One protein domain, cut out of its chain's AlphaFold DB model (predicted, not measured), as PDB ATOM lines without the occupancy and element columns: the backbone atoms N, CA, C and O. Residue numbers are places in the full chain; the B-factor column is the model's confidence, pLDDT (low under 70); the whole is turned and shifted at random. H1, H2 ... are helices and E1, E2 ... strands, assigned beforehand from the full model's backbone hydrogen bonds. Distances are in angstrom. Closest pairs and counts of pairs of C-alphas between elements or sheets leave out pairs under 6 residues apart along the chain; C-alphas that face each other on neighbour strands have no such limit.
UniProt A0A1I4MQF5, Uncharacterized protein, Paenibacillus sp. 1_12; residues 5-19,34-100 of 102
ATOM      1  N   GLN A   5       6.362  70.365  81.154       93.69
ATOM      2  CA  GLN A   5       5.030  70.951  81.287       93.69
ATOM      3  C   GLN A   5       4.071  70.477  80.187       93.69
ATOM      4  O   GLN A   5       2.938  70.122  80.496       93.69
ATOM      5  N   LEU A   6       4.514  70.443  78.926       95.75
ATOM      6  CA  LEU A   6       3.668  69.985  77.819       95.75
ATOM      7  C   LEU A   6       3.304  68.506  77.975       95.75
ATOM      8  O   LEU A   6       2.157  68.135  77.765       95.75
ATOM      9  N   LEU A   7       4.245  67.666  78.410       95.94
ATOM     10  CA  LEU A   7       3.966  66.250  78.664       95.94
ATOM     11  C   LEU A   7       2.994  66.053  79.832       95.94
ATOM     12  O   LEU A   7       2.145  65.172  79.778       95.94
ATOM     13  N   TYR A   8       3.051  66.900  80.857       94.62
ATOM     14  CA  TYR A   8       2.068  66.898  81.941       94.62
ATOM     15  C   TYR A   8       0.686  67.429  81.541       94.62
ATOM     16  O   TYR A   8      -0.300  67.117  82.214       94.62
ATOM     17  N   GLU A   9       0.605  68.271  80.513       96.00
ATOM     18  CA  GLU A   9      -0.661  68.743  79.945       96.00
ATOM     19  C   GLU A   9      -1.308  67.655  79.078       96.00
ATOM     20  O   GLU A   9      -2.504  67.407  79.229       96.00
ATOM     21  N   GLU A  10      -0.516  66.962  78.255       96.81
ATOM     22  CA  GLU A  10      -0.970  65.854  77.401       96.81
ATOM     23  C   GLU A  10      -1.285  64.578  78.201       96.81
ATOM     24  O   GLU A  10      -2.308  63.940  77.967       96.81
ATOM     25  N   TYR A  11      -0.467  64.242  79.207       96.44
ATOM     26  CA  TYR A  11      -0.637  63.061  80.063       96.44
ATOM     27  C   TYR A  11      -0.770  63.468  81.539       96.44
ATOM     28  O   TYR A  11       0.182  63.323  82.314       96.44
ATOM     29  N   PRO A  12      -1.943  63.948  81.996       95.00
ATOM     30  CA  PRO A  12      -2.111  64.440  83.366       95.00
ATOM     31  C   PRO A  12      -1.770  63.428  84.466       95.00
ATOM     32  O   PRO A  12      -1.363  63.832  85.554       95.00
ATOM     33  N   TRP A  13      -1.907  62.127  84.187       93.94
ATOM     34  CA  TRP A  13      -1.563  61.032  85.104       93.94
ATOM     35  C   TRP A  13      -0.054  60.892  85.352       93.94
ATOM     36  O   TRP A  13       0.355  60.244  86.312       93.94
ATOM     37  N   SER A  14       0.780  61.488  84.494       93.62
ATOM     38  CA  SER A  14       2.237  61.389  84.592       93.62
ATOM     39  C   SER A  14       2.858  62.369  85.590       93.62
ATOM     40  O   SER A  14       4.040  62.246  85.912       93.62
ATOM     41  N   LYS A  15       2.068  63.320  86.107       91.62
ATOM     42  CA  LYS A  15       2.508  64.248  87.152       91.62
ATOM     43  C   LYS A  15       2.925  63.465  88.405       91.62
ATOM     44  O   LYS A  15       2.139  62.633  88.862       91.62
ATOM     45  N   PRO A  16       4.107  63.749  88.984       86.69
ATOM     46  CA  PRO A  16       4.560  63.107  90.208       86.69
ATOM     47  C   PRO A  16       3.522  63.192  91.329       86.69
ATOM     48  O   PRO A  16       3.046  64.275  91.681       86.69
ATOM     49  N   VAL A  17       3.184  62.046  91.911       83.56
ATOM     50  CA  VAL A  17       2.380  61.972  93.125       83.56
ATOM     51  C   VAL A  17       3.260  62.413  94.284       83.56
ATOM     52  O   VAL A  17       4.198  61.714  94.661       83.56
ATOM     53  N   ILE A  18       2.942  63.571  94.857       75.12
ATOM     54  CA  ILE A  18       3.557  64.051  96.096       75.12
ATOM     55  C   ILE A  18       2.873  63.299  97.243       75.12
ATOM     56  O   ILE A  18       1.670  63.493  97.451       75.12
ATOM     57  N   PRO A  19       3.573  62.404  97.958       65.69
ATOM     58  CA  PRO A  19       2.957  61.689  99.060       65.69
ATOM     59  C   PRO A  19       2.650  62.673 100.201       65.69
ATOM     60  O   PRO A  19       3.428  63.586 100.472       65.69
ATOM     61  N   VAL A  34      15.824  67.353  83.383       89.44
ATOM     62  CA  VAL A  34      17.039  67.762  82.649       89.44
ATOM     63  C   VAL A  34      17.202  67.025  81.314       89.44
ATOM     64  O   VAL A  34      18.291  66.975  80.746       89.44
ATOM     65  N   PHE A  35      16.117  66.441  80.800       92.56
ATOM     66  CA  PHE A  35      16.118  65.667  79.562       92.56
ATOM     67  C   PHE A  35      16.339  66.545  78.323       92.56
ATOM     68  O   PHE A  35      15.745  67.615  78.171       92.56
ATOM     69  N   ASN A  36      17.152  66.058  77.386       92.56
ATOM     70  CA  ASN A  36      17.267  66.654  76.059       92.56
ATOM     71  C   ASN A  36      16.032  66.330  75.187       92.56
ATOM     72  O   ASN A  36      15.177  65.529  75.558       92.56
ATOM     73  N   GLN A  37      15.926  66.931  73.997       93.94
ATOM     74  CA  GLN A  37      14.743  66.744  73.141       93.94
ATOM     75  C   GLN A  37      14.515  65.292  72.699       93.94
ATOM     76  O   GLN A  37      13.384  64.824  72.761       93.94
ATOM     77  N   ALA A  38      15.562  64.555  72.317       92.31
ATOM     78  CA  ALA A  38      15.418  63.153  71.912       92.31
ATOM     79  C   ALA A  38      14.946  62.268  73.079       92.31
ATOM     80  O   ALA A  38      14.145  61.351  72.900       92.31
ATOM     81  N   GLN A  39      15.413  62.569  74.288       93.88
ATOM     82  CA  GLN A  39      14.982  61.904  75.513       93.88
ATOM     83  C   GLN A  39      13.517  62.226  75.843       93.88
ATOM     84  O   GLN A  39      12.755  61.315  76.164       93.88
ATOM     85  N   LEU A  40      13.096  63.486  75.696       95.56
ATOM     86  CA  LEU A  40      11.697  63.891  75.868       95.56
ATOM     87  C   LEU A  40      10.773  63.214  74.846       95.56
ATOM     88  O   LEU A  40       9.693  62.770  75.214       95.56
ATOM     89  N   GLU A  41      11.204  63.058  73.592       95.81
ATOM     90  CA  GLU A  41      10.454  62.310  72.572       95.81
ATOM     91  C   GLU A  41      10.313  60.817  72.908       95.81
ATOM     92  O   GLU A  41       9.311  60.191  72.560       95.81
ATOM     93  N   LEU A  42      11.307  60.211  73.570       95.75
ATOM     94  CA  LEU A  42      11.178  58.837  74.061       95.75
ATOM     95  C   LEU A  42      10.213  58.735  75.241       95.75
ATOM     96  O   LEU A  42       9.472  57.757  75.316       95.75
ATOM     97  N   ILE A  43      10.224  59.717  76.145       96.81
ATOM     98  CA  ILE A  43       9.282  59.775  77.268       96.81
ATOM     99  C   ILE A  43       7.853  59.938  76.744       96.81
ATOM    100  O   ILE A  43       6.979  59.190  77.169       96.81
ATOM    101  N   ASP A  44       7.637  60.823  75.770       97.88
ATOM    102  CA  ASP A  44       6.348  60.995  75.091       97.88
ATOM    103  C   ASP A  44       5.830  59.667  74.525       97.88
ATOM    104  O   ASP A  44       4.772  59.191  74.919       97.88
ATOM    105  N   LYS A  45       6.640  58.981  73.706       98.00
ATOM    106  CA  LYS A  45       6.278  57.673  73.130       98.00
ATOM    107  C   LYS A  45       5.994  56.612  74.194       98.00
ATOM    108  O   LYS A  45       5.095  55.790  74.018       98.00
ATOM    109  N   MET A  46       6.761  56.611  75.284       98.06
ATOM    110  CA  MET A  46       6.531  55.716  76.415       98.06
ATOM    111  C   MET A  46       5.168  55.984  77.055       98.06
ATOM    112  O   MET A  46       4.416  55.035  77.275       98.06
ATOM    113  N   PHE A  47       4.834  57.249  77.315       98.19
ATOM    114  CA  PHE A  47       3.549  57.646  77.883       98.19
ATOM    115  C   PHE A  47       2.386  57.341  76.938       98.19
ATOM    116  O   PHE A  47       1.421  56.716  77.382       98.19
ATOM    117  N   SER A  48       2.506  57.647  75.640       98.38
ATOM    118  CA  SER A  48       1.480  57.290  74.652       98.38
ATOM    119  C   SER A  48       1.223  55.785  74.619       98.38
ATOM    120  O   SER A  48       0.082  55.351  74.513       98.38
ATOM    121  N   GLU A  49       2.270  54.958  74.698       98.38
ATOM    122  CA  GLU A  49       2.108  53.505  74.642       98.38
ATOM    123  C   GLU A  49       1.516  52.933  75.937       98.38
ATOM    124  O   GLU A  49       0.718  51.994  75.891       98.38
ATOM    125  N   MET A  50       1.867  53.510  77.089       98.12
ATOM    126  CA  MET A  50       1.248  53.173  78.372       98.12
ATOM    127  C   MET A  50      -0.251  53.491  78.352       98.12
ATOM    128  O   MET A  50      -1.062  52.623  78.668       98.12
ATOM    129  N   GLU A  51      -0.626  54.698  77.932       97.88
ATOM    130  CA  GLU A  51      -2.023  55.125  77.818       97.88
ATOM    131  C   GLU A  51      -2.792  54.341  76.746       97.88
ATOM    132  O   GLU A  51      -3.935  53.926  76.968       97.88
ATOM    133  N   GLY A  52      -2.145  54.061  75.614       98.00
ATOM    134  CA  GLY A  52      -2.683  53.228  74.541       98.00
ATOM    135  C   GLY A  52      -3.025  51.821  75.025       98.00
ATOM    136  O   GLY A  52      -4.100  51.313  74.719       98.00
ATOM    137  N   TRP A  53      -2.185  51.216  75.875       98.06
ATOM    138  CA  TRP A  53      -2.461  49.885  76.424       98.06
ATOM    139  C   TRP A  53      -3.795  49.817  77.187       98.06
ATOM    140  O   TRP A  53      -4.538  48.841  77.023       98.06
ATOM    141  N   PHE A  54      -4.106  50.841  77.993       97.94
ATOM    142  CA  PHE A  54      -5.379  50.956  78.714       97.94
ATOM    143  C   PHE A  54      -6.536  51.284  77.762       97.94
ATOM    144  O   PHE A  54      -7.574  50.617  77.798       97.94
ATOM    145  N   SER A  55      -6.331  52.259  76.873       97.00
ATOM    146  CA  SER A  55      -7.344  52.742  75.929       97.00
ATOM    147  C   SER A  55      -7.822  51.647  74.974       97.00
ATOM    148  O   SER A  55      -9.028  51.461  74.811       97.00
ATOM    149  N   ASP A  56      -6.905  50.837  74.436       97.81
ATOM    150  CA  ASP A  56      -7.206  49.701  73.550       97.81
ATOM    151  C   ASP A  56      -8.075  48.626  74.225       97.81
ATOM    152  O   ASP A  56      -8.702  47.798  73.561       97.81
ATOM    153  N   ARG A  57      -8.114  48.621  75.562       97.44
ATOM    154  CA  ARG A  57      -8.903  47.694  76.388       97.44
ATOM    155  C   ARG A  57     -10.163  48.338  76.958       97.44
ATOM    156  O   ARG A  57     -10.897  47.670  77.683       97.44
ATOM    157  N   GLY A  58     -10.418  49.612  76.654       97.31
ATOM    158  CA  GLY A  58     -11.521  50.376  77.234       97.31
ATOM    159  C   GLY A  58     -11.393  50.561  78.749       97.31
ATOM    160  O   GLY A  58     -12.408  50.654  79.438       97.31
ATOM    161  N   LEU A  59     -10.165  50.559  79.275       96.38
ATOM    162  CA  LEU A  59      -9.877  50.741  80.696       96.38
ATOM    163  C   LEU A  59      -9.421  52.182  80.969       96.38
ATOM    164  O   LEU A  59      -8.763  52.782  80.119       96.38
ATOM    165  N   PRO A  60      -9.725  52.745  82.153       96.31
ATOM    166  CA  PRO A  60      -9.101  53.989  82.584       96.31
ATOM    167  C   PRO A  60      -7.605  53.771  82.845       96.31
ATOM    168  O   PRO A  60      -7.195  52.678  83.241       96.31
ATOM    169  N   VAL A  61      -6.800  54.821  82.663       96.38
ATOM    170  CA  VAL A  61      -5.372  54.791  83.002       96.38
ATOM    171  C   VAL A  61      -5.213  54.616  84.515       96.38
ATOM    172  O   VAL A  61      -5.655  55.461  85.290       96.38
ATOM    173  N   ASP A  62      -4.578  53.516  84.922       95.56
ATOM    174  CA  ASP A  62      -4.255  53.191  86.318       95.56
ATOM    175  C   ASP A  62      -2.735  53.195  86.515       95.56
ATOM    176  O   ASP A  62      -2.064  52.156  86.480       95.56
ATOM    177  N   ILE A  63      -2.175  54.402  86.621       95.81
ATOM    178  CA  ILE A  63      -0.740  54.644  86.775       95.81
ATOM    179  C   ILE A  63      -0.541  55.819  87.732       95.81
ATOM    180  O   ILE A  63      -1.123  56.882  87.543       95.81
ATOM    181  N   ALA A  64       0.319  55.631  88.729       93.62
ATOM    182  CA  ALA A  64       0.827  56.692  89.587       93.62
ATOM    183  C   ALA A  64       2.341  56.794  89.393       93.62
ATOM    184  O   ALA A  64       3.065  55.845  89.696       93.62
ATOM    185  N   ILE A  65       2.813  57.924  88.872       92.12
ATOM    186  CA  ILE A  65       4.241  58.223  88.735       92.12
ATOM    187  C   ILE A  65       4.707  58.905  90.019       92.12
ATOM    188  O   ILE A  65       4.072  59.847  90.472       92.12
ATOM    189  N   TYR A  66       5.805  58.443  90.606       89.19
ATOM    190  CA  TYR A  66       6.471  59.116  91.723       89.19
ATOM    191  C   TYR A  66       7.643  59.955  91.225       89.19
ATOM    192  O   TYR A  66       7.840  61.070  91.694       89.19
ATOM    193  N   GLU A  67       8.397  59.445  90.250       89.81
ATOM    194  CA  GLU A  67       9.553  60.155  89.712       89.81
ATOM    195  C   GLU A  67       9.919  59.674  88.304       89.81
ATOM    196  O   GLU A  67       9.806  58.489  87.981       89.81
ATOM    197  N   VAL A  68      10.405  60.601  87.478       92.38
ATOM    198  CA  VAL A  68      11.054  60.331  86.191       92.38
ATOM    199  C   VAL A  68      12.355  61.125  86.185       92.38
ATOM    200  O   VAL A  68      12.319  62.352  86.215       92.38
ATOM    201  N   LYS A  69      13.503  60.447  86.188       92.06
ATOM    202  CA  LYS A  69      14.816  61.102  86.312       92.06
ATOM    203  C   LYS A  69      15.889  60.425  85.473       92.06
ATOM    204  O   LYS A  69      15.753  59.264  85.087       92.06
ATOM    205  N   LEU A  70      16.976  61.155  85.244       90.38
ATOM    206  CA  LEU A  70      18.253  60.561  84.862       90.38
ATOM    207  C   LEU A  70      19.005  60.115  86.115       90.38
ATOM    208  O   LEU A  70      18.964  60.784  87.149       90.38
ATOM    209  N   ILE A  71      19.706  58.992  86.013       87.62
ATOM    210  CA  ILE A  71      20.686  58.548  87.012       87.62
ATOM    211  C   ILE A  71      22.112  58.673  86.448       87.62
ATOM    212  O   ILE A  71      22.291  59.097  85.315       87.62
ATOM    213  N   PHE A  72      23.131  58.349  87.253       82.00
ATOM    214  CA  PHE A  72      24.551  58.643  86.983       82.00
ATOM    215  C   PHE A  72      25.110  58.203  85.614       82.00
ATOM    216  O   PHE A  72      26.145  58.727  85.213       82.00
ATOM    217  N   ASP A  73      24.482  57.249  84.928       82.19
ATOM    218  CA  ASP A  73      24.868  56.744  83.601       82.19
ATOM    219  C   ASP A  73      23.918  57.231  82.487       82.19
ATOM    220  O   ASP A  73      23.665  56.500  81.536       82.19
ATOM    221  N   ASP A  74      23.299  58.405  82.667       82.19
ATOM    222  CA  ASP A  74      22.270  58.984  81.787       82.19
ATOM    223  C   ASP A  74      21.112  58.019  81.458       82.19
ATOM    224  O   ASP A  74      20.346  58.211  80.509       82.19
ATOM    225  N   SER A  75      20.921  56.984  82.282       87.69
ATOM    226  CA  SER A  75      19.790  56.079  82.155       87.69
ATOM    227  C   SER A  75      18.521  56.722  82.676       87.69
ATOM    228  O   SER A  75      18.504  57.364  83.726       87.69
ATOM    229  N   LEU A  76      17.422  56.432  81.987       93.38
ATOM    230  CA  LEU A  76      16.084  56.736  82.461       93.38
ATOM    231  C   LEU A  76      15.712  55.840  83.650       93.38
ATOM    232  O   LEU A  76      15.637  54.613  83.521       93.38
ATOM    233  N   GLU A  77      15.387  56.462  84.777       93.06
ATOM    234  CA  GLU A  77      14.697  55.836  85.898       93.06
ATOM    235  C   GLU A  77      13.261  56.363  85.975       93.06
ATOM    236  O   GLU A  77      13.005  57.551  85.788       93.06
ATOM    237  N   VAL A  78      12.317  55.449  86.205       93.88
ATOM    238  CA  VAL A  78      10.880  55.736  86.294       93.88
ATOM    239  C   VAL A  78      10.362  54.970  87.496       93.88
ATOM    240  O   VAL A  78      10.294  53.736  87.460       93.88
ATOM    241  N   GLU A  79      10.021  55.700  88.544       92.56
ATOM    242  CA  GLU A  79       9.427  55.168  89.762       92.56
ATOM    243  C   GLU A  79       7.915  55.324  89.660       92.56
ATOM    244  O   GLU A  79       7.402  56.433  89.520       92.56
ATOM    245  N   PHE A  80       7.186  54.207  89.669       94.31
ATOM    246  CA  PHE A  80       5.746  54.224  89.436       94.31
ATOM    247  C   PHE A  80       5.029  53.023  90.055       94.31
ATOM    248  O   PHE A  80       5.631  51.983  90.341       94.31
ATOM    249  N   LEU A  81       3.713  53.154  90.205       94.69
ATOM    250  CA  LEU A  81       2.792  52.096  90.595       94.69
ATOM    251  C   LEU A  81       1.715  51.923  89.519       94.69
ATOM    252  O   LEU A  81       1.178  52.896  89.003       94.69
ATOM    253  N   SER A  82       1.406  50.673  89.185       95.88
ATOM    254  CA  SER A  82       0.281  50.302  88.324       95.88
ATOM    255  C   SER A  82      -0.126  48.860  88.623       95.88
ATOM    256  O   SER A  82       0.747  48.021  88.893       95.88
ATOM    257  N   GLY A  83      -1.429  48.562  88.564       94.56
ATOM    258  CA  GLY A  83      -1.944  47.194  88.657       94.56
ATOM    259  C   GLY A  83      -1.672  46.339  87.414       94.56
ATOM    260  O   GLY A  83      -1.758  45.113  87.484       94.56
ATOM    261  N   ALA A  84      -1.307  46.958  86.286       95.50
ATOM    262  CA  ALA A  84      -1.082  46.282  85.013       95.50
ATOM    263  C   ALA A  84       0.404  45.896  84.825       95.50
ATOM    264  O   ALA A  84       1.270  46.774  84.709       95.50
ATOM    265  N   PRO A  85       0.757  44.594  84.773       95.69
ATOM    266  CA  PRO A  85       2.148  44.161  84.614       95.69
ATOM    267  C   PRO A  85       2.758  44.571  83.265       95.69
ATOM    268  O   PRO A  85       3.972  44.762  83.174       95.69
ATOM    269  N   GLU A  86       1.945  44.762  82.228       97.56
ATOM    270  CA  GLU A  86       2.370  45.214  80.904       97.56
ATOM    271  C   GLU A  86       2.985  46.612  80.930       97.56
ATOM    272  O   GLU A  86       3.944  46.868  80.201       97.56
ATOM    273  N   ILE A  87       2.536  47.483  81.837       97.88
ATOM    274  CA  ILE A  87       3.124  48.813  82.015       97.88
ATOM    275  C   ILE A  87       4.591  48.696  82.448       97.88
ATOM    276  O   ILE A  87       5.458  49.397  81.925       97.88
ATOM    277  N   ARG A  88       4.922  47.721  83.308       97.00
ATOM    278  CA  ARG A  88       6.321  47.427  83.682       97.00
ATOM    279  C   ARG A  88       7.152  46.956  82.497       97.00
ATOM    280  O   ARG A  88       8.339  47.276  82.428       97.00
ATOM    281  N   LEU A  89       6.559  46.208  81.567       97.81
ATOM    282  CA  LEU A  89       7.251  45.753  80.359       97.81
ATOM    283  C   LEU A  89       7.515  46.910  79.391       97.81
ATOM    284  O   LEU A  89       8.625  47.002  78.864       97.81
ATOM    285  N   ILE A  90       6.538  47.804  79.211       98.06
ATOM    286  CA  ILE A  90       6.676  49.014  78.388       98.06
ATOM    287  C   ILE A  90       7.813  49.878  78.938       98.06
ATOM    288  O   ILE A  90       8.797  50.106  78.231       98.06
ATOM    289  N   VAL A  91       7.751  50.257  80.219       97.31
ATOM    290  CA  VAL A  91       8.795  51.069  80.867       97.31
ATOM    291  C   VAL A  91      10.164  50.398  80.749       97.31
ATOM    292  O   VAL A  91      11.131  51.031  80.331       97.31
ATOM    293  N   LYS A  92      10.265  49.090  81.027       96.44
ATOM    294  CA  LYS A  92      11.529  48.346  80.897       96.44
ATOM    295  C   LYS A  92      12.110  48.423  79.483       96.44
ATOM    296  O   LYS A  92      13.323  48.572  79.341       96.44
ATOM    297  N   ARG A  93      11.277  48.325  78.443       96.81
ATOM    298  CA  ARG A  93      11.726  48.441  77.049       96.81
ATOM    299  C   ARG A  93      12.238  49.850  76.751       96.81
ATOM    300  O   ARG A  93      13.312  49.976  76.170       96.81
ATOM    301  N   TYR A  94      11.535  50.895  77.185       95.94
ATOM    302  CA  TYR A  94      11.987  52.274  76.969       95.94
ATOM    303  C   TYR A  94      13.269  52.598  77.735       95.94
ATOM    304  O   TYR A  94      14.174  53.169  77.136       95.94
ATOM    305  N   LYS A  95      13.439  52.116  78.975       94.50
ATOM    306  CA  LYS A  95      14.721  52.215  79.701       94.50
ATOM    307  C   LYS A  95      15.887  51.605  78.907       94.50
ATOM    308  O   LYS A  95      16.979  52.162  78.877       94.50
ATOM    309  N   GLN A  96      15.667  50.480  78.220       93.19
ATOM    310  CA  GLN A  96      16.691  49.858  77.366       93.19
ATOM    311  C   GLN A  96      16.981  50.641  76.081       93.19
ATOM    312  O   GLN A  96      18.103  50.579  75.586       93.19
ATOM    313  N   ILE A  97      15.985  51.324  75.511       92.00
ATOM    314  CA  ILE A  97      16.174  52.185  74.333       92.00
ATOM    315  C   ILE A  97      16.938  53.445  74.739       92.00
ATOM    316  O   ILE A  97      17.863  53.841  74.040       92.00
ATOM    317  N   PHE A  98      16.595  54.020  75.890       89.62
ATOM    318  CA  PHE A  98      17.221  55.219  76.431       89.62
ATOM    319  C   PHE A  98      18.736  55.049  76.611       89.62
ATOM    320  O   PHE A  98      19.500  55.894  76.165       89.62
ATOM    321  N   LYS A  99      19.174  53.889  77.123       84.94
ATOM    322  CA  LYS A  99      20.597  53.502  77.227       84.94
ATOM    323  C   LYS A  99      21.364  53.460  75.902       84.94
ATOM    324  O   LYS A  99      22.579  53.361  75.911       84.94
ATOM    325  N   LYS A 100      20.672  53.428  74.761       79.94
ATOM    326  CA  LYS A 100      21.291  53.382  73.426       79.94
ATOM    327  C   LYS A 100      21.347  54.755  72.753       79.94
ATOM    328  O   LYS A 100      21.729  54.814  71.591       79.94
TER     329      LYS A 100
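AT A GLANCE: This is residues 5 to 19 and 34 to 100 of the 102 residues of an uncharacterized protein of Paenibacillus sp. 1_12 (UniProt A0A1I4MQF5). Two helices, H2 and H3, run side by side in opposite directions, and a two-stranded hairpin, E1 and E2, is stretched out along them with E2 next to H3, so that H2, H3 and the hairpin seen end-on make a triangle. The short helix H1 sits near H2, on its far side from H3. The 82 printed residues include three named helices and two named strands, in the order H1, H2, E1, E2, H3; the sheet, E1 - E2, is antiparallel and the class is mixed, helices and strands. The whole is compact, with a radius of gyration of the C-alphas of 12.2 A and spans of 36 by 25 by 22 A.

IN THESE COORDINATES: H1, residues 5 to 10, begins at C-alpha 5 (5.030, 70.951, 81.287). H2, residues 37 to 55, is 26.3 A long. E1, residues 64 to 70, measures 18.5 A and E2, residues 76 to 81, 16.3 A. H3, residues 85 to 98, is 20.4 A long and ends at C-alpha 98 (17.221, 55.219, 76.431).

HOW THE PARTS SIT: H1 and H2 are close but not clearly touching, the C-alphas of Leu 7 and Asp 44 being closest at 6.8 A. H2 and H3 touch, closest at the C-alphas of Met 50 and Ile 87, 6.0 A, at a shallow tilt of 16 degrees, opposite ways. In the hairpin E1 and E2, N 66 and O 79 are 2.8 A apart, within hydrogen-bond range. The closest C-alphas of E2 and H3 are those of Leu 76 and Lys 95, 5.5 A apart. H2 and E2 are apart. Every O i to N i+4 pair is within hydrogen-bond range in H1 and H3, and 14 of 15 in H2.

THE WHOLE: The C-alphas of Gly 58 and Phe 72, 38.3 A, are farthest apart. Residues 20 to 33 are not printed; C-alphas 19 and 34 are 22.5 A apart across the cut. Of the links printed whole, none is long. Residue 19 is under pLDDT 70.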